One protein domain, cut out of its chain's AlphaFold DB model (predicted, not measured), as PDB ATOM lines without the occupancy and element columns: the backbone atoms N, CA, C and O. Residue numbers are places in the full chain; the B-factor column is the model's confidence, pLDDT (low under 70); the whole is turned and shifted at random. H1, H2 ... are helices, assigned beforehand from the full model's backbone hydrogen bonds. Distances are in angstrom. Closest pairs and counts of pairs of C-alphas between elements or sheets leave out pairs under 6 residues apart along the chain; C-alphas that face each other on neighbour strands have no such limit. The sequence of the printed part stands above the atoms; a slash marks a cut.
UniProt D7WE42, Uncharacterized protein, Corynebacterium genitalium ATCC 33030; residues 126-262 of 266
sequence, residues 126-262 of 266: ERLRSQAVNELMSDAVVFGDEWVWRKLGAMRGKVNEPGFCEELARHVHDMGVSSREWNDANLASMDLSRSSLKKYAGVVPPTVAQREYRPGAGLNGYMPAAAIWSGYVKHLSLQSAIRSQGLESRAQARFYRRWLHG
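Overview. This is residues 126 to 262 of the 266 residues of an uncharacterized protein of Corynebacterium genitalium ATCC 33030 (UniProt D7WE42). Look first for the long helix H3, which makes an up-and-down bundle with H1 and H2, each running against the one before, and runs on past them towards the other end. There H4 folds back near H3, while H5, H6 and H7 form a looser group, with H7 crossing H5. The printed part has 137 residues with seven named helices, H1 to H7 in order, and no named strand: all helix. It is compact, radius of gyration of the C-alphas 15.7 A, and only just elongated, spanning 47 by 31 by 30 A.

Along the chain. Find C-alpha 164 at (33.856, -16.749, -55.851); from there H3 runs 36.5 A to residue 189, with a kink of 30 degrees near residue 175. H1, residues 126 to 143, starts at (41.167, -23.762, -57.817) and covers 25.6 A; H2, residues 146 to 158, covers 19.3 A. Further on come H4, residues 194 to 200, H5, 225 to 235, H6, 239 to 244, and H7, 249 to 260, which ends at (53.144, -10.723, -29.750).

Arrangement. H1, the hub, touches H3 at Phe 143 and Trp 182, C-alphas 5.8 A apart. H1 and H2 are a hairpin, closest at C-alphas 137 and 149, 5.3 A. H2 and H3 are another; H3 touches H2 with residues 164 to 175 alone, closest at C-alphas 148 and 171, 6.4 A. With residues 139 to 143 alone, H1 only just touches H5, with 3 pairs of C-alphas within 8 A, closest at 139 and 225, 6.0 A. H7 touches H5 with residues 253 to 256 alone, about perpendicular at 90 degrees; C-alphas 226 and 253 are closest, 6.1 A. H4 is near H3 and H5; H6 is near H5 and H7. Every O i to N i+4 pair is within hydrogen-bond range in H1, H5 and H6, against 7 of 9 in H2, 20 of 22 in H3, 6 of 8 in H7 and 0 of 3 in H4, where 2 of 4 O i to N i+3 pairs are.

Size, cuts and confidence. The C-alphas of Pro 162 and Ser 193, the two farthest apart, are 49.1 A apart. The printed part has no cut; the link from H4 to H5, residues 201 to 224, is long. The model's pLDDT is under 70 at residues 188 to 203 and 233 to 262.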
ATOM      1  N   GLU A 126      41.601 -23.255 -59.123       96.38
ATOM      2  CA  GLU A 126      41.167 -23.762 -57.817       96.38
ATOM      3  C   GLU A 126      42.279 -23.725 -56.765       96.38
ATOM      4  O   GLU A 126      42.017 -23.457 -55.586       96.38
ATOM      5  N   ARG A 127      43.535 -23.951 -57.173       96.25
ATOM      6  CA  ARG A 127      44.685 -23.936 -56.264       96.25
ATOM      7  C   ARG A 127      44.947 -22.518 -55.776       96.25
ATOM      8  O   ARG A 127      45.153 -22.314 -54.579       96.25
ATOM      9  N   LEU A 128      44.926 -21.541 -56.679       95.69
ATOM     10  CA  LEU A 128      45.143 -20.134 -56.338       95.69
ATOM     11  C   LEU A 128      43.973 -19.547 -55.542       95.69
ATOM     12  O   LEU A 128      44.204 -18.809 -54.581       95.69
ATOM     13  N   ARG A 129      42.737 -19.927 -55.875       96.81
ATOM     14  CA  ARG A 129      41.535 -19.569 -55.111       96.81
ATOM     15  C   ARG A 129      41.576 -20.135 -53.694       96.81
ATOM     16  O   ARG A 129      41.409 -19.390 -52.730       96.81
ATOM     17  N   SER A 130      41.912 -21.416 -53.547       96.12
ATOM     18  CA  SER A 130      42.113 -22.049 -52.236       96.12
ATOM     19  C   SER A 130      43.227 -21.373 -51.438       96.12
ATOM     20  O   SER A 130      43.087 -21.149 -50.236       96.12
ATOM     21  N   GLN A 131      44.333 -21.014 -52.099       94.88
ATOM     22  CA  GLN A 131      45.409 -20.254 -51.471       94.88
ATOM     23  C   GLN A 131      44.907 -18.894 -50.964       94.88
ATOM     24  O   GLN A 131      45.214 -18.545 -49.828       94.88
ATOM     25  N   ALA A 132      44.103 -18.169 -51.749       94.25
ATOM     26  CA  ALA A 132      43.595 -16.850 -51.369       94.25
ATOM     27  C   ALA A 132      42.687 -16.918 -50.134       94.25
ATOM     28  O   ALA A 132      42.834 -16.114 -49.213       94.25
ATOM     29  N   VAL A 133      41.806 -17.924 -50.076       96.44
ATOM     30  CA  VAL A 133      40.966 -18.177 -48.896       96.44
ATOM     31  C   VAL A 133      41.832 -18.480 -47.673       96.44
ATOM     32  O   VAL A 133      41.629 -17.884 -46.621       96.44
ATOM     33  N   ASN A 134      42.834 -19.353 -47.800       93.69
ATOM     34  CA  ASN A 134      43.711 -19.711 -46.682       93.69
ATOM     35  C   ASN A 134      44.562 -18.529 -46.186       93.69
ATOM     36  O   ASN A 134      44.787 -18.399 -44.983       93.69
ATOM     37  N   GLU A 135      45.040 -17.676 -47.094       91.56
ATOM     38  CA  GLU A 135      45.762 -16.451 -46.741       91.56
ATOM     39  C   GLU A 135      44.856 -15.506 -45.944       91.56
ATOM     40  O   GLU A 135      45.228 -15.110 -44.840       91.56
ATOM     41  N   LEU A 136      43.637 -15.244 -46.428       93.44
ATOM     42  CA  LEU A 136      42.683 -14.376 -45.738       93.44
ATOM     43  C   LEU A 136      42.198 -14.973 -44.407       93.44
ATOM     44  O   LEU A 136      42.047 -14.243 -43.435       93.44
ATOM     45  N   MET A 137      42.021 -16.296 -44.315       94.44
ATOM     46  CA  MET A 137      41.737 -16.976 -43.044       94.44
ATOM     47  C   MET A 137      42.882 -16.796 -42.050       94.44
ATOM     48  O   MET A 137      42.635 -16.570 -40.868       94.44
ATOM     49  N   SER A 138      44.135 -16.898 -42.506       89.75
ATOM     50  CA  SER A 138      45.283 -16.648 -41.635       89.75
ATOM     51  C   SER A 138      45.306 -15.203 -41.146       89.75
ATOM     52  O   SER A 138      45.692 -14.986 -40.001       89.75
ATOM     53  N   ASP A 139      44.940 -14.234 -41.985       90.81
ATOM     54  CA  ASP A 139      44.839 -12.832 -41.576       90.81
ATOM     55  C   ASP A 139      43.656 -12.621 -40.609       90.81
ATOM     56  O   ASP A 139      43.823 -11.958 -39.590       90.81
ATOM     57  N   ALA A 140      42.506 -13.271 -40.833       92.31
ATOM     58  CA  ALA A 140      41.340 -13.210 -39.943       92.31
ATOM     59  C   ALA A 140      41.656 -13.723 -38.532       92.31
ATOM     60  O   ALA A 140      41.316 -13.071 -37.549       92.31
ATOM     61  N   VAL A 141      42.387 -14.839 -38.418       90.31
ATOM     62  CA  VAL A 141      42.872 -15.336 -37.116       90.31
ATOM     63  C   VAL A 141      43.788 -14.317 -36.441       90.31
ATOM     64  O   VAL A 141      43.684 -14.111 -35.238       90.31
ATOM     65  N   VAL A 142      44.689 -13.679 -37.196       85.69
ATOM     66  CA  VAL A 142      45.631 -12.697 -36.636       85.69
ATOM     67  C   VAL A 142      44.906 -11.449 -36.134       85.69
ATOM     68  O   VAL A 142      45.275 -10.927 -35.085       85.69
ATOM     69  N   PHE A 143      43.875 -10.996 -36.846       87.44
ATOM     70  CA  PHE A 143      43.078  -9.838 -36.447       87.44
ATOM     71  C   PHE A 143      41.984 -10.166 -35.423       87.44
ATOM     72  O   PHE A 143      41.347  -9.249 -34.920       87.44
ATOM     73  N   GLY A 144      41.783 -11.443 -35.081       88.50
ATOM     74  CA  GLY A 144      40.747 -11.872 -34.138       88.50
ATOM     75  C   GLY A 144      39.325 -11.851 -34.713       88.50
ATOM     76  O   GLY A 144      38.360 -11.826 -33.955       88.50
ATOM     77  N   ASP A 145      39.174 -11.874 -36.039       92.81
ATOM     78  CA  ASP A 145      37.874 -11.839 -36.717       92.81
ATOM     79  C   ASP A 145      37.315 -13.258 -36.926       92.81
ATOM     80  O   ASP A 145      37.392 -13.858 -38.006       92.81
ATOM     81  N   GLU A 146      36.762 -13.833 -35.854       94.19
ATOM     82  CA  GLU A 146      36.190 -15.185 -35.893       94.19
ATOM     83  C   GLU A 146      35.023 -15.316 -36.877       94.19
ATOM     84  O   GLU A 146      34.813 -16.382 -37.466       94.19
ATOM     85  N   TRP A 147      34.238 -14.253 -37.046       94.12
ATOM     86  CA  TRP A 147      33.064 -14.269 -37.907       94.12
ATOM     87  C   TRP A 147      33.465 -14.408 -39.375       94.12
ATOM     88  O   TRP A 147      32.946 -15.286 -40.075       94.12
ATOM     89  N   VAL A 148      34.429 -13.604 -39.837       94.12
ATOM     90  CA  VAL A 148      34.970 -13.745 -41.192       94.12
ATOM     91  C   VAL A 148      35.706 -15.074 -41.351       94.12
ATOM     92  O   VAL A 148      35.522 -15.747 -42.366       94.12
ATOM     93  N   TRP A 149      36.455 -15.527 -40.342       95.75
ATOM     94  CA  TRP A 149      37.127 -16.829 -40.399       95.75
ATOM     95  C   TRP A 149      36.155 -17.992 -40.657       95.75
ATOM     96  O   TRP A 149      36.413 -18.832 -41.524       95.75
ATOM     97  N   ARG A 150      35.005 -18.029 -39.965       95.56
ATOM     98  CA  ARG A 150      33.978 -19.070 -40.170       95.56
ATOM     99  C   ARG A 150      33.354 -18.995 -41.566       95.56
ATOM    100  O   ARG A 150      33.206 -20.033 -42.213       95.56
ATOM    101  N   LYS A 151      33.032 -17.788 -42.047       95.50
ATOM    102  CA  LYS A 151      32.515 -17.562 -43.411       95.50
ATOM    103  C   LYS A 151      33.492 -18.080 -44.475       95.50
ATOM    104  O   LYS A 151      33.100 -18.827 -45.367       95.50
ATOM    105  N   LEU A 152      34.780 -17.772 -44.326       95.06
ATOM    106  CA  LEU A 152      35.833 -18.265 -45.217       95.06
ATOM    107  C   LEU A 152      36.013 -19.785 -45.136       95.06
ATOM    108  O   LEU A 152      36.271 -20.430 -46.152       95.06
ATOM    109  N   GLY A 153      35.814 -20.375 -43.954       94.50
ATOM    110  CA  GLY A 153      35.774 -21.825 -43.777       94.50
ATOM    111  C   GLY A 153      34.719 -22.497 -44.662       94.50
ATOM    112  O   GLY A 153      35.021 -23.502 -45.303       94.50
ATOM    113  N   ALA A 154      33.521 -21.912 -44.768       93.81
ATOM    114  CA  ALA A 154      32.475 -22.395 -45.673       93.81
ATOM    115  C   ALA A 154      32.846 -22.194 -47.156       93.81
ATOM    116  O   ALA A 154      32.581 -23.063 -47.987       93.81
ATOM    117  N   MET A 155      33.519 -21.087 -47.481       94.88
ATOM    118  CA  MET A 155      33.959 -20.760 -48.841       94.88
ATOM    119  C   MET A 155      34.995 -21.747 -49.406       94.88
ATOM    120  O   MET A 155      35.057 -21.953 -50.617       94.88
ATOM    121  N   ARG A 156      35.787 -22.419 -48.555       92.62
ATOM    122  CA  ARG A 156      36.773 -23.431 -48.994       92.62
ATOM    123  C   ARG A 156      36.156 -24.572 -49.804       92.62
ATOM    124  O   ARG A 156      36.825 -25.103 -50.684       92.62
ATOM    125  N   GLY A 157      34.908 -24.947 -49.521       90.38
ATOM    126  CA  GLY A 157      34.186 -25.981 -50.274       90.38
ATOM    127  C   GLY A 157      33.604 -25.497 -51.605       90.38
ATOM    128  O   GLY A 157      33.024 -26.294 -52.331       90.38
ATOM    129  N   LYS A 158      33.737 -24.200 -51.907       94.31
ATOM    130  CA  LYS A 158      33.051 -23.490 -52.996       94.31
ATOM    131  C   LYS A 158      34.009 -22.689 -53.875       94.31
ATOM    132  O   LYS A 158      33.614 -21.756 -54.569       94.31
ATOM    133  N   VAL A 159      35.299 -23.024 -53.845       95.62
ATOM    134  CA  VAL A 159      36.336 -22.265 -54.562       95.62
ATOM    135  C   VAL A 159      36.131 -22.262 -56.079       95.62
ATOM    136  O   VAL A 159      36.574 -21.340 -56.751       95.62
ATOM    137  N   ASN A 160      35.435 -23.246 -56.638       94.56
ATOM    138  CA  ASN A 160      35.133 -23.339 -58.066       94.56
ATOM    139  C   ASN A 160      33.838 -22.610 -58.477       94.56
ATOM    140  O   ASN A 160      33.544 -22.539 -59.669       94.56
ATOM    141  N   GLU A 161      33.072 -22.046 -57.536       94.88
ATOM    142  CA  GLU A 161      31.808 -21.389 -57.867       94.88
ATOM    143  C   GLU A 161      32.029 -20.109 -58.709       94.88
ATOM    144  O   GLU A 161      33.030 -19.397 -58.530       94.88
ATOM    145  N   PRO A 162      31.099 -19.770 -59.628       91.81
ATOM    146  CA  PRO A 162      31.212 -18.574 -60.467       91.81
ATOM    147  C   PRO A 162      31.271 -17.258 -59.679       91.81
ATOM    148  O   PRO A 162      31.961 -16.339 -60.103       91.81
ATOM    149  N   GLY A 163      30.599 -17.177 -58.523       94.38
ATOM    150  CA  GLY A 163      30.552 -15.982 -57.663       94.38
ATOM    151  C   GLY A 163      31.703 -15.859 -56.657       94.38
ATOM    152  O   GLY A 163      31.626 -15.059 -55.719       94.38
ATOM    153  N   PHE A 164      32.750 -16.680 -56.803       96.50
ATOM    154  CA  PHE A 164      33.856 -16.749 -55.851       96.50
ATOM    155  C   PHE A 164      34.547 -15.393 -55.649       96.50
ATOM    156  O   PHE A 164      34.850 -15.021 -54.518       96.50
ATOM    157  N   CYS A 165      34.813 -14.641 -56.722       95.69
ATOM    158  CA  CYS A 165      35.561 -13.386 -56.606       95.69
ATOM    159  C   CYS A 165      34.757 -12.314 -55.860       95.69
ATOM    160  O   CYS A 165      35.316 -11.596 -55.033       95.69
ATOM    161  N   GLU A 166      33.454 -12.223 -56.118       96.00
ATOM    162  CA  GLU A 166      32.529 -11.305 -55.456       96.00
ATOM    163  C   GLU A 166      32.369 -11.656 -53.978       96.00
ATOM    164  O   GLU A 166      32.340 -10.772 -53.121       96.00
ATOM    165  N   GLU A 167      32.265 -12.944 -53.658       96.38
ATOM    166  CA  GLU A 167      32.206 -13.410 -52.275       96.38
ATOM    167  C   GLU A 167      33.520 -13.166 -51.527       96.38
ATOM    168  O   GLU A 167      33.499 -12.659 -50.403       96.38
ATOM    169  N   LEU A 168      34.666 -13.404 -52.171       96.25
ATOM    170  CA  LEU A 168      35.967 -13.159 -51.561       96.25
ATOM    171  C   LEU A 168      36.156 -11.659 -51.317       96.25
ATOM    172  O   LEU A 168      36.580 -11.268 -50.234       96.25
ATOM    173  N   ALA A 169      35.777 -10.812 -52.278       95.44
ATOM    174  CA  ALA A 169      35.844  -9.360 -52.139       95.44
ATOM    175  C   ALA A 169      34.961  -8.846 -50.991       95.44
ATOM    176  O   ALA A 169      35.389  -7.963 -50.250       95.44
ATOM    177  N   ARG A 170      33.768  -9.429 -50.788       95.75
ATOM    178  CA  ARG A 170      32.912  -9.126 -49.626       95.75
ATOM    179  C   ARG A 170      33.611  -9.458 -48.309       95.75
ATOM    180  O   ARG A 170      33.625  -8.630 -47.408       95.75
ATOM    181  N   HIS A 171      34.242 -10.625 -48.201       95.81
ATOM    182  CA  HIS A 171      34.970 -10.994 -46.982       95.81
ATOM    183  C   HIS A 171      36.228 -10.156 -46.751       95.81
ATOM    184  O   HIS A 171      36.528  -9.815 -45.610       95.81
ATOM    185  N   VAL A 172      36.935  -9.767 -47.815       95.19
ATOM    186  CA  VAL A 172      38.042  -8.808 -47.711       95.19
ATOM    187  C   VAL A 172      37.540  -7.441 -47.234       95.19
ATOM    188  O   VAL A 172      38.170  -6.815 -46.385       95.19
ATOM    189  N   HIS A 173      36.395  -6.981 -47.741       94.19
ATOM    190  CA  HIS A 173      35.776  -5.740 -47.287       94.19
ATOM    191  C   HIS A 173      35.404  -5.810 -45.796       94.19
ATOM    192  O   HIS A 173      35.716  -4.866 -45.062       94.19
ATOM    193  N   ASP A 174      34.752  -6.891 -45.351       94.19
ATOM    194  CA  ASP A 174      34.404  -7.127 -43.938       94.19
ATOM    195  C   ASP A 174      35.673  -7.043 -43.061       94.19
ATOM    196  O   ASP A 174      35.716  -6.305 -42.077       94.19
ATOM    197  N   MET A 175      36.755  -7.694 -43.503       93.38
ATOM    198  CA  MET A 175      38.071  -7.700 -42.846       93.38
ATOM    199  C   MET A 175      38.766  -6.338 -42.770       93.38
ATOM    200  O   MET A 175      39.695  -6.167 -41.977       93.38
ATOM    201  N   GLY A 176      38.367  -5.369 -43.596       92.06
ATOM    202  CA  GLY A 176      38.965  -4.037 -43.610       92.06
ATOM    203  C   GLY A 176      38.847  -3.312 -42.269       92.06
ATOM    204  O   GLY A 176      39.784  -2.625 -41.869       92.06
ATOM    205  N   VAL A 177      37.736  -3.505 -41.552       90.31
ATOM    206  CA  VAL A 177      37.512  -2.904 -40.228       90.31
ATOM    207  C   VAL A 177      38.446  -3.539 -39.198       90.31
ATOM    208  O   VAL A 177      39.272  -2.841 -38.615       90.31
ATOM    209  N   SER A 178      38.406  -4.867 -39.073       91.00
ATOM    210  CA  SER A 178      39.218  -5.645 -38.129       91.00
ATOM    211  C   SER A 178      40.721  -5.420 -38.335       91.00
ATOM    212  O   SER A 178      41.475  -5.251 -37.381       91.00
ATOM    213  N   SER A 179      41.169  -5.332 -39.593       90.75
ATOM    214  CA  SER A 179      42.559  -5.018 -39.951       90.75
ATOM    215  C   SER A 179      43.008  -3.640 -39.444       90.75
ATOM    216  O   SER A 179      44.123  -3.502 -38.931       90.75
ATOM    217  N   ARG A 180      42.149  -2.617 -39.555       88.38
ATOM    218  CA  ARG A 180      42.443  -1.261 -39.066       88.38
ATOM    219  C   ARG A 180      42.451  -1.195 -37.548       88.38
ATOM    220  O   ARG A 180      43.410  -0.678 -36.986       88.38
ATOM    221  N   GLU A 181      41.429  -1.745 -36.899       87.38
ATOM    222  CA  GLU A 181      41.341  -1.780 -35.434       87.38
ATOM    223  C   GLU A 181      42.553  -2.489 -34.832       87.38
ATOM    224  O   GLU A 181      43.186  -1.988 -33.900       87.38
ATOM    225  N   TRP A 182      42.940  -3.618 -35.426       87.12
ATOM    226  CA  TRP A 182      44.128  -4.349 -35.020       87.12
ATOM    227  C   TRP A 182      45.415  -3.537 -35.233       87.12
ATOM    228  O   TRP A 182      46.275  -3.520 -34.351       87.12
ATOM    229  N   ASN A 183      45.563  -2.831 -36.363       84.19
ATOM    230  CA  ASN A 183      46.705  -1.941 -36.606       84.19
ATOM    231  C   ASN A 183      46.775  -0.814 -35.563       84.19
ATOM    232  O   ASN A 183      47.846  -0.538 -35.027       84.19
ATOM    233  N   ASP A 184      45.649  -0.179 -35.257       81.12
ATOM    234  CA  ASP A 184      45.589   0.946 -34.325       81.12
ATOM    235  C   ASP A 184      45.874   0.496 -32.883       81.12
ATOM    236  O   ASP A 184      46.630   1.158 -32.167       81.12
ATOM    237  N   ALA A 185      45.365  -0.672 -32.478       78.94
ATOM    238  CA  ALA A 185      45.680  -1.288 -31.191       78.94
ATOM    239  C   ALA A 185      47.171  -1.648 -31.074       78.94
ATOM    240  O   ALA A 185      47.801  -1.368 -30.051       78.94
ATOM    241  N   ASN A 186      47.765  -2.214 -32.131       75.62
ATOM    242  CA  ASN A 186      49.196  -2.516 -32.156       75.62
ATOM    243  C   ASN A 186      50.037  -1.242 -32.074       75.62
ATOM    244  O   ASN A 186      50.959  -1.184 -31.261       75.62
ATOM    245  N   LEU A 187      49.696  -0.203 -32.839       71.94
ATOM    246  CA  LEU A 187      50.351   1.103 -32.744       71.94
ATOM    247  C   LEU A 187      50.270   1.685 -31.332       71.94
ATOM    248  O   LEU A 187      51.275   2.179 -30.836       71.94
ATOM    249  N   ALA A 188      49.109   1.606 -30.678       69.94
ATOM    250  CA  ALA A 188      48.931   2.088 -29.310       69.94
ATOM    251  C   ALA A 188      49.744   1.284 -28.280       69.94
ATOM    252  O   ALA A 188      50.193   1.848 -27.286       69.94
ATOM    253  N   SER A 189      49.936  -0.020 -28.512       67.94
ATOM    254  CA  SER A 189      50.732  -0.896 -27.640       67.94
ATOM    255  C   SER A 189      52.243  -0.697 -27.784       67.94
ATOM    256  O   SER A 189      53.004  -0.988 -26.861       67.94
ATOM    257  N   MET A 190      52.693  -0.208 -28.939       65.56
ATOM    258  CA  MET A 190      54.081   0.176 -29.134       65.56
ATOM    259  C   MET A 190      54.287   1.507 -28.411       65.56
ATOM    260  O   MET A 190      53.689   2.504 -28.806       65.56
ATOM    261  N   ASP A 191      55.121   1.530 -27.363       59.81
ATOM    262  CA  ASP A 191      55.497   2.725 -26.578       59.81
ATOM    263  C   ASP A 191      56.347   3.709 -27.410       59.81
ATOM    264  O   ASP A 191      57.511   4.014 -27.152       59.81
ATOM    265  N   LEU A 192      55.775   4.142 -28.525       58.75
ATOM    266  CA  LEU A 192      56.307   5.124 -29.436       58.75
ATOM    267  C   LEU A 192      55.736   6.452 -28.966       58.75
ATOM    268  O   LEU A 192      54.520   6.627 -28.902       58.75
ATOM    269  N   SER A 193      56.605   7.411 -28.644       50.00
ATOM    270  CA  SER A 193      56.163   8.751 -28.255       50.00
ATOM    271  C   SER A 193      55.123   9.283 -29.253       50.00
ATOM    272  O   SER A 193      55.245   9.079 -30.464       50.00
ATOM    273  N   ARG A 194      54.098  10.002 -28.774       48.75
ATOM    274  CA  ARG A 194      53.001  10.553 -29.607       48.75
ATOM    275  C   ARG A 194      53.476  11.311 -30.863       48.75
ATOM    276  O   ARG A 194      52.757  11.360 -31.858       48.75
ATOM    277  N   SER A 195      54.684  11.879 -30.836       49.72
ATOM    278  CA  SER A 195      55.358  12.505 -31.983       49.72
ATOM    279  C   SER A 195      55.765  11.518 -33.087       49.72
ATOM    280  O   SER A 195      55.626  11.837 -34.267       49.72
ATOM    281  N   SER A 196      56.217  10.317 -32.730       52.16
ATOM    282  CA  SER A 196      56.571   9.237 -33.656       52.16
ATOM    283  C   SER A 196      55.317   8.557 -34.214       52.16
ATOM    284  O   SER A 196      55.262   8.266 -35.405       52.16
ATOM    285  N   LEU A 197      54.264   8.409 -33.399       47.34
ATOM    286  CA  LEU A 197      52.965   7.846 -33.802       47.34
ATOM    287  C   LEU A 197      52.306   8.586 -34.976       47.34
ATOM    288  O   LEU A 197      51.769   7.937 -35.870       47.34
ATOM    289  N   LYS A 198      52.411   9.922 -35.058       50.78
ATOM    290  CA  LYS A 198      51.912  10.690 -36.222       50.78
ATOM    291  C   LYS A 198      52.582  10.306 -37.550       50.78
ATOM    292  O   LYS A 198      51.992  10.535 -38.598       50.78
ATOM    293  N   LYS A 199      53.789   9.727 -37.519       54.28
ATOM    294  CA  LYS A 199      54.483   9.199 -38.707       54.28
ATOM    295  C   LYS A 199      54.021   7.781 -39.079       54.28
ATOM    296  O   LYS A 199      54.283   7.343 -40.195       54.28
ATOM    297  N   TYR A 200      53.372   7.070 -38.154       52.62
ATOM    298  CA  TYR A 200      52.961   5.665 -38.293       52.62
ATOM    299  C   TYR A 200      51.448   5.468 -38.426       52.62
ATOM    300  O   TYR A 200      51.009   4.394 -38.830       52.62
ATOM    301  N   ALA A 201      50.660   6.499 -38.117       51.91
ATOM    302  CA  ALA A 201      49.233   6.544 -38.390       51.91
ATOM    303  C   ALA A 201      49.008   6.460 -39.908       51.91
ATOM    304  O   ALA A 201      49.233   7.426 -40.635       51.91
ATOM    305  N   GLY A 202      48.603   5.286 -40.384       60.62
ATOM    306  CA  GLY A 202      48.327   5.041 -41.796       60.62
ATOM    307  C   GLY A 202      49.394   4.196 -42.474       60.62
ATOM    308  O   GLY A 202      50.013   4.634 -43.445       60.62
ATOM    309  N   VAL A 203      49.573   2.955 -42.004       69.06
ATOM    310  CA  VAL A 203      50.142   1.913 -42.865       69.06
ATOM    311  C   VAL A 203      49.339   1.938 -44.165       69.06
ATOM    312  O   VAL A 203      48.121   1.787 -44.168       69.06
ATOM    313  N   VAL A 204      50.011   2.232 -45.273       78.56
ATOM    314  CA  VAL A 204      49.353   2.268 -46.577       78.56
ATOM    315  C   VAL A 204      49.186   0.821 -47.040       78.56
ATOM    316  O   VAL A 204      50.144   0.047 -46.923       78.56
ATOM    317  N   PRO A 205      48.012   0.434 -47.572       84.88
ATOM    318  CA  PRO A 205      47.827  -0.889 -48.145       84.88
ATOM    319  C   PRO A 205      48.919  -1.218 -49.162       84.88
ATOM    320  O   PRO A 205      49.350  -0.328 -49.906       84.88
ATOM    321  N   PRO A 206      49.377  -2.481 -49.214       87.25
ATOM    322  CA  PRO A 206      50.473  -2.823 -50.087       87.25
ATOM    323  C   PRO A 206      50.093  -2.599 -51.555       87.25
ATOM    324  O   PRO A 206      48.986  -2.931 -51.981       87.25
ATOM    325  N   THR A 207      51.013  -2.044 -52.339       90.62
ATOM    326  CA  THR A 207      50.861  -1.914 -53.793       90.62
ATOM    327  C   THR A 207      51.183  -3.235 -54.480       90.62
ATOM    328  O   THR A 207      51.840  -4.104 -53.903       90.62
ATOM    329  N   VAL A 208      50.792  -3.385 -55.748       91.00
ATOM    330  CA  VAL A 208      51.117  -4.597 -56.523       91.00
ATOM    331  C   VAL A 208      52.625  -4.862 -56.647       91.00
ATOM    332  O   VAL A 208      53.009  -6.000 -56.868       91.00
ATOM    333  N   ALA A 209      53.504  -3.876 -56.441       91.12
ATOM    334  CA  ALA A 209      54.959  -4.084 -56.421       91.12
ATOM    335  C   ALA A 209      55.481  -4.731 -55.124       91.12
ATOM    336  O   ALA A 209      56.626  -5.192 -55.069       91.12
ATOM    337  N   GLN A 210      54.684  -4.746 -54.057       87.94
ATOM    338  CA  GLN A 210      55.114  -5.252 -52.759       87.94
ATOM    339  C   GLN A 210      54.846  -6.748 -52.633       87.94
ATOM    340  O   GLN A 210      53.853  -7.284 -53.117       87.94
ATOM    341  N   ARG A 211      55.754  -7.452 -51.958       85.81
ATOM    342  CA  ARG A 211      55.669  -8.909 -51.784       85.81
ATOM    343  C   ARG A 211      54.480  -9.317 -50.912       85.81
ATOM    344  O   ARG A 211      53.958 -10.421 -51.036       85.81
ATOM    345  N   GLU A 212      54.103  -8.438 -49.997       86.31
ATOM    346  CA  GLU A 212      53.019  -8.602 -49.040       86.31
ATOM    347  C   GLU A 212      51.647  -8.316 -49.655       86.31
ATOM    348  O   GLU A 212      50.642  -8.433 -48.958       86.31
ATOM    349  N   TYR A 213      51.586  -7.947 -50.940       89.12
ATOM    350  CA  TYR A 213      50.326  -7.784 -51.650       89.12
ATOM    351  C   TYR A 213      49.473  -9.057 -51.568       89.12
ATOM    352  O   TYR A 213      49.972 -10.190 -51.615       89.12
ATOM    353  N   ARG A 214      48.165  -8.853 -51.437       89.88
ATOM    354  CA  ARG A 214      47.143  -9.900 -51.384       89.88
ATOM    355  C   ARG A 214      45.938  -9.486 -52.223       89.88
ATOM    356  O   ARG A 214      45.729  -8.282 -52.407       89.88
ATOM    357  N   PRO A 215      45.128 -10.449 -52.698       89.69
ATOM    358  CA  PRO A 215      43.867 -10.138 -53.355       89.69
ATOM    359  C   PRO A 215      42.995  -9.225 -52.490       89.69
ATOM    360  O   PRO A 215      42.805  -9.485 -51.305       89.69
ATOM    361  N   GLY A 216      42.507  -8.128 -53.073       90.44
ATOM    362  CA  GLY A 216      41.684  -7.150 -52.367       90.44
ATOM    363  C   GLY A 216      42.423  -6.239 -51.376       90.44
ATOM    364  O   GLY A 216      41.766  -5.495 -50.649       90.44
ATOM    365  N   ALA A 217      43.762  -6.238 -51.337       89.81
ATOM    366  CA  ALA A 217      44.521  -5.275 -50.532       89.81
ATOM    367  C   ALA A 217      44.065  -3.827 -50.811       89.81
ATOM    368  O   ALA A 217      44.012  -3.383 -51.959       89.81
ATOM    369  N   GLY A 218      43.726  -3.100 -49.745       88.44
ATOM    370  CA  GLY A 218      43.197  -1.737 -49.789       88.44
ATOM    371  C   GLY A 218      41.674  -1.622 -49.891       88.44
ATOM    372  O   GLY A 218      41.147  -0.552 -49.581       88.44
ATOM    373  N   LEU A 219      40.941  -2.691 -50.235       89.62
ATOM    374  CA  LEU A 219      39.474  -2.675 -50.203       89.62
ATOM    375  C   LEU A 219      38.994  -2.436 -48.770       89.62
ATOM    376  O   LEU A 219      39.378  -3.153 -47.851       89.62
ATOM    377  N   ASN A 220      38.208  -1.376 -48.574       89.31
ATOM    378  CA  ASN A 220      37.764  -0.908 -47.258       89.31
ATOM    379  C   ASN A 220      38.913  -0.690 -46.237       89.31
ATOM    380  O   ASN A 220      38.723  -0.673 -45.025       89.31
ATOM    381  N   GLY A 221      40.142  -0.472 -46.722       87.44
ATOM    382  CA  GLY A 221      41.351  -0.374 -45.901       87.44
ATOM    383  C   GLY A 221      41.851  -1.690 -45.312       87.44
ATOM    384  O   GLY A 221      42.593  -1.650 -44.339       87.44
ATOM    385  N   TYR A 222      41.491  -2.827 -45.905       92.06
ATOM    386  CA  TYR A 222      42.132  -4.101 -45.611       92.06
ATOM    387  C   TYR A 222      43.641  -4.045 -45.878       92.06
ATOM    388  O   TYR A 222      44.089  -3.686 -46.974       92.06
ATOM    389  N   MET A 223      44.424  -4.440 -44.876       91.00
ATOM    390  CA  MET A 223      45.877  -4.546 -44.936       91.00
ATOM    391  C   MET A 223      46.299  -5.915 -44.388       91.00
ATOM    392  O   MET A 223      46.013  -6.207 -43.230       91.00
ATOM    393  N   PRO A 224      47.003  -6.755 -45.167       88.50
ATOM    394  CA  PRO A 224      47.500  -8.040 -44.675       88.50
ATOM    395  C   PRO A 224      48.410  -7.858 -43.459       88.50
ATOM    396  O   PRO A 224      49.207  -6.913 -43.421       88.50
ATOM    397  N   ALA A 225      48.378  -8.785 -42.497       85.56
ATOM    398  CA  ALA A 225      49.142  -8.634 -41.253       85.56
ATOM    399  C   ALA A 225      50.651  -8.501 -41.517       85.56
ATOM    400  O   ALA A 225      51.358  -7.717 -40.881       85.56
ATOM    401  N   ALA A 226      51.144  -9.227 -42.526       81.31
ATOM    402  CA  ALA A 226      52.527  -9.133 -42.978       81.31
ATOM    403  C   ALA A 226      52.887  -7.736 -43.517       81.31
ATOM    404  O   ALA A 226      54.005  -7.281 -43.295       81.31
ATOM    405  N   ALA A 227      51.960  -7.047 -44.193       82.06
ATOM    406  CA  ALA A 227      52.188  -5.695 -44.702       82.06
ATOM    407  C   ALA A 227      52.293  -4.679 -43.554       82.06
ATOM    408  O   ALA A 227      53.214  -3.862 -43.550       82.06
ATOM    409  N   ILE A 228      51.410  -4.791 -42.554       81.44
ATOM    410  CA  ILE A 228      51.446  -3.964 -41.339       81.44
ATOM    411  C   ILE A 228      52.779  -4.153 -40.605       81.44
ATOM    412  O   ILE A 228      53.496  -3.185 -40.344       81.44
ATOM    413  N   TRP A 229      53.180  -5.406 -40.384       76.38
ATOM    414  CA  TRP A 229      54.461  -5.725 -39.758       76.38
ATOM    415  C   TRP A 229      55.671  -5.206 -40.545       76.38
ATOM    416  O   TRP A 229      56.559  -4.575 -39.969       76.38
ATOM    417  N   SER A 230      55.718  -5.437 -41.861       74.62
ATOM    418  CA  SER A 230      56.797  -4.932 -42.722       74.62
ATOM    419  C   SER A 230      56.904  -3.404 -42.656       74.62
ATOM    420  O   SER A 230      58.020  -2.868 -42.646       74.62
ATOM    421  N   GLY A 231      55.765  -2.709 -42.553       72.19
ATOM    422  CA  GLY A 231      55.699  -1.276 -42.273       72.19
ATOM    423  C   GLY A 231      56.416  -0.922 -40.970       72.19
ATOM    424  O   GLY A 231      57.372  -0.144 -40.988       72.19
ATOM    425  N   TYR A 232      56.032  -1.546 -39.856       71.50
ATOM    426  CA  TYR A 232      56.657  -1.290 -38.554       71.50
ATOM    427  C   TYR A 232      58.158  -1.587 -38.545       71.50
ATOM    428  O   TYR A 232      58.956  -0.736 -38.157       71.50
ATOM    429  N   VAL A 233      58.585  -2.753 -39.039       67.19
ATOM    430  CA  VAL A 233      60.000  -3.170 -39.027       67.19
ATOM    431  C   VAL A 233      60.900  -2.208 -39.794       67.19
ATOM    432  O   VAL A 233      62.014  -1.912 -39.348       67.19
ATOM    433  N   LYS A 234      60.445  -1.713 -40.951       65.12
ATOM    434  CA  LYS A 234      61.199  -0.729 -41.740       65.12
ATOM    435  C   LYS A 234      61.445   0.552 -40.943       65.12
ATOM    436  O   LYS A 234      62.480   1.193 -41.116       65.12
ATOM    437  N   HIS A 235      60.504   0.920 -40.084       58.84
ATOM    438  CA  HIS A 235      60.501   2.195 -39.391       58.84
ATOM    439  C   HIS A 235      61.069   2.164 -37.973       58.84
ATOM    440  O   HIS A 235      61.600   3.177 -37.525       58.84
ATOM    441  N   LEU A 236      61.014   1.020 -37.296       59.97
ATOM    442  CA  LEU A 236      61.578   0.830 -35.961       59.97
ATOM    443  C   LEU A 236      63.098   0.604 -35.984       59.97
ATOM    444  O   LEU A 236      63.693   0.306 -34.958       59.97
ATOM    445  N   SER A 237      63.750   0.705 -37.149       58.06
ATOM    446  CA  SER A 237      65.179   0.384 -37.334       58.06
ATOM    447  C   SER A 237      65.556  -1.055 -36.930       58.06
ATOM    448  O   SER A 237      66.731  -1.414 -36.939       58.06
ATOM    449  N   LEU A 238      64.565  -1.914 -36.656       55.97
ATOM    450  CA  LEU A 238      64.724  -3.298 -36.198       55.97
ATOM    451  C   LEU A 238      65.248  -4.239 -37.288       55.97
ATOM    452  O   LEU A 238      65.560  -5.395 -37.010       55.97
ATOM    453  N   GLN A 239      65.385  -3.770 -38.534       58.34
ATOM    454  CA  GLN A 239      65.939  -4.584 -39.617       58.34
ATOM    455  C   GLN A 239      67.342  -5.119 -39.309       58.34
ATOM    456  O   GLN A 239      67.655  -6.226 -39.742       58.34
ATOM    457  N   SER A 240      68.183  -4.369 -38.591       54.03
ATOM    458  CA  SER A 240      69.521  -4.831 -38.195       54.03
ATOM    459  C   SER A 240      69.438  -5.973 -37.178       54.03
ATOM    460  O   SER A 240      70.070  -7.007 -37.384       54.03
ATOM    461  N   ALA A 241      68.587  -5.837 -36.158       54.78
ATOM    462  CA  ALA A 241      68.341  -6.867 -35.149       54.78
ATOM    463  C   ALA A 241      67.750  -8.147 -35.770       54.78
ATOM    464  O   ALA A 241      68.263  -9.242 -35.550       54.78
ATOM    465  N   ILE A 242      66.752  -8.020 -36.647       55.62
ATOM    466  CA  ILE A 242      66.116  -9.161 -37.331       55.62
ATOM    467  C   ILE A 242      67.104  -9.889 -38.257       55.62
ATOM    468  O   ILE A 242      67.124 -11.120 -38.292       55.62
ATOM    469  N   ARG A 243      67.955  -9.151 -38.988       57.19
ATOM    470  CA  ARG A 243      69.007  -9.752 -39.827       57.19
ATOM    471  C   ARG A 243      70.081 -10.445 -38.993       57.19
ATOM    472  O   ARG A 243      70.535 -11.511 -39.395       57.19
ATOM    473  N   SER A 244      70.462  -9.873 -37.847       52.75
ATOM    474  CA  SER A 244      71.463 -10.467 -36.948       52.75
ATOM    475  C   SER A 244      71.020 -11.809 -36.359       52.75
ATOM    476  O   SER A 244      71.857 -12.660 -36.085       52.75
ATOM    477  N   GLN A 245      69.709 -12.035 -36.255       52.56
ATOM    478  CA  GLN A 245      69.134 -13.302 -35.803       52.56
ATOM    479  C   GLN A 245      68.844 -14.296 -36.943       52.56
ATOM    480  O   GLN A 245      68.254 -15.347 -36.705       52.56
ATOM    481  N   GLY A 246      69.233 -13.995 -38.191       43.53
ATOM    482  CA  GLY A 246      69.087 -14.923 -39.322       43.53
ATOM    483  C   GLY A 246      67.637 -15.209 -39.735       43.53
ATOM    484  O   GLY A 246      67.359 -16.199 -40.409       43.53
ATOM    485  N   LEU A 247      66.691 -14.357 -39.339       47.72
ATOM    486  CA  LEU A 247      65.269 -14.589 -39.572       47.72
ATOM    487  C   LEU A 247      64.877 -14.119 -40.977       47.72
ATOM    488  O   LEU A 247      64.694 -12.927 -41.241       47.72
ATOM    489  N   GLU A 248      64.733 -15.072 -41.900       47.00
ATOM    490  CA  GLU A 248      64.187 -14.832 -43.238       47.00
ATOM    491  C   GLU A 248      62.795 -14.168 -43.200       47.00
ATOM    492  O   GLU A 248      62.063 -14.209 -42.217       47.00
ATOM    493  N   SER A 249      62.343 -13.606 -44.320       44.19
ATOM    494  CA  SER A 249      61.064 -12.876 -44.415       44.19
ATOM    495  C   SER A 249      59.814 -13.733 -44.128       44.19
ATOM    496  O   SER A 249      58.792 -13.200 -43.716       44.19
ATOM    497  N   ARG A 250      59.878 -15.070 -44.267       38.66
ATOM    498  CA  ARG A 250      58.828 -15.996 -43.768       38.66
ATOM    499  C   ARG A 250      58.914 -16.241 -42.256       38.66
ATOM    500  O   ARG A 250      57.925 -16.634 -41.638       38.66
ATOM    501  N   ALA A 251      60.088 -16.032 -41.672       45.56
ATOM    502  CA  ALA A 251      60.315 -16.045 -40.237       45.56
ATOM    503  C   ALA A 251      59.901 -14.719 -39.589       45.56
ATOM    504  O   ALA A 251      59.588 -14.738 -38.418       45.56
ATOM    505  N   GLN A 252      59.785 -13.607 -40.323       49.97
ATOM    506  CA  GLN A 252      59.361 -12.314 -39.766       49.97
ATOM    507  C   GLN A 252      57.909 -12.300 -39.272       49.97
ATOM    508  O   GLN A 252      57.664 -11.803 -38.183       49.97
ATOM    509  N   ALA A 253      56.963 -12.911 -39.993       47.66
ATOM    510  CA  ALA A 253      55.581 -13.046 -39.515       47.66
ATOM    511  C   ALA A 253      55.456 -14.040 -38.341       47.66
ATOM    512  O   ALA A 253      54.654 -13.842 -37.434       47.66
ATOM    513  N   ARG A 254      56.276 -15.103 -38.324       49.16
ATOM    514  CA  ARG A 254      56.362 -16.043 -37.192       49.16
ATOM    515  C   ARG A 254      57.037 -15.415 -35.976       49.16
ATOM    516  O   ARG A 254      56.546 -15.572 -34.874       49.16
ATOM    517  N   PHE A 255      58.123 -14.684 -36.175       52.44
ATOM    518  CA  PHE A 255      58.819 -13.906 -35.159       52.44
ATOM    519  C   PHE A 255      57.903 -12.834 -34.592       52.44
ATOM    520  O   PHE A 255      57.855 -12.673 -33.387       52.44
ATOM    521  N   TYR A 256      57.118 -12.175 -35.440       56.41
ATOM    522  CA  TYR A 256      56.095 -11.243 -35.003       56.41
ATOM    523  C   TYR A 256      55.010 -11.915 -34.154       56.41
ATOM    524  O   TYR A 256      54.702 -11.411 -33.082       56.41
ATOM    525  N   ARG A 257      54.498 -13.091 -34.554       55.25
ATOM    526  CA  ARG A 257      53.589 -13.888 -33.702       55.25
ATOM    527  C   ARG A 257      54.230 -14.231 -32.359       55.25
ATOM    528  O   ARG A 257      53.628 -14.015 -31.319       55.25
ATOM    529  N   ARG A 258      55.468 -14.723 -32.372       53.66
ATOM    530  CA  ARG A 258      56.203 -15.072 -31.151       53.66
ATOM    531  C   ARG A 258      56.473 -13.838 -30.278       53.66
ATOM    532  O   ARG A 258      56.375 -13.919 -29.063       53.66
ATOM    533  N   TRP A 259      56.765 -12.684 -30.875       52.72
ATOM    534  CA  TRP A 259      56.926 -11.404 -30.183       52.72
ATOM    535  C   TRP A 259      55.611 -10.925 -29.552       52.72
ATOM    536  O   TRP A 259      55.616 -10.567 -28.379       52.72
ATOM    537  N   LEU A 260      54.488 -11.007 -30.275       47.03
ATOM    538  CA  LEU A 260      53.144 -10.723 -29.750       47.03
ATOM    539  C   LEU A 260      52.775 -11.616 -28.557       47.03
ATOM    540  O   LEU A 260      52.104 -11.165 -27.637       47.03
ATOM    541  N   HIS A 261      53.241 -12.865 -28.547       49.16
ATOM    542  CA  HIS A 261      53.077 -13.791 -27.421       49.16
ATOM    543  C   HIS A 261      54.156 -13.640 -26.329       49.16
ATOM    544  O   HIS A 261      54.191 -14.429 -25.386       49.16
ATOM    545  N   GLY A 262      55.042 -12.642 -26.426       45.16
ATOM    546  CA  GLY A 262      56.099 -12.389 -25.440       45.16
ATOM    547  C   GLY A 262      57.242 -13.415 -25.437       45.16
ATOM    548  O   GLY A 262      58.048 -13.438 -24.512       45.16
TER     549      GLY A 262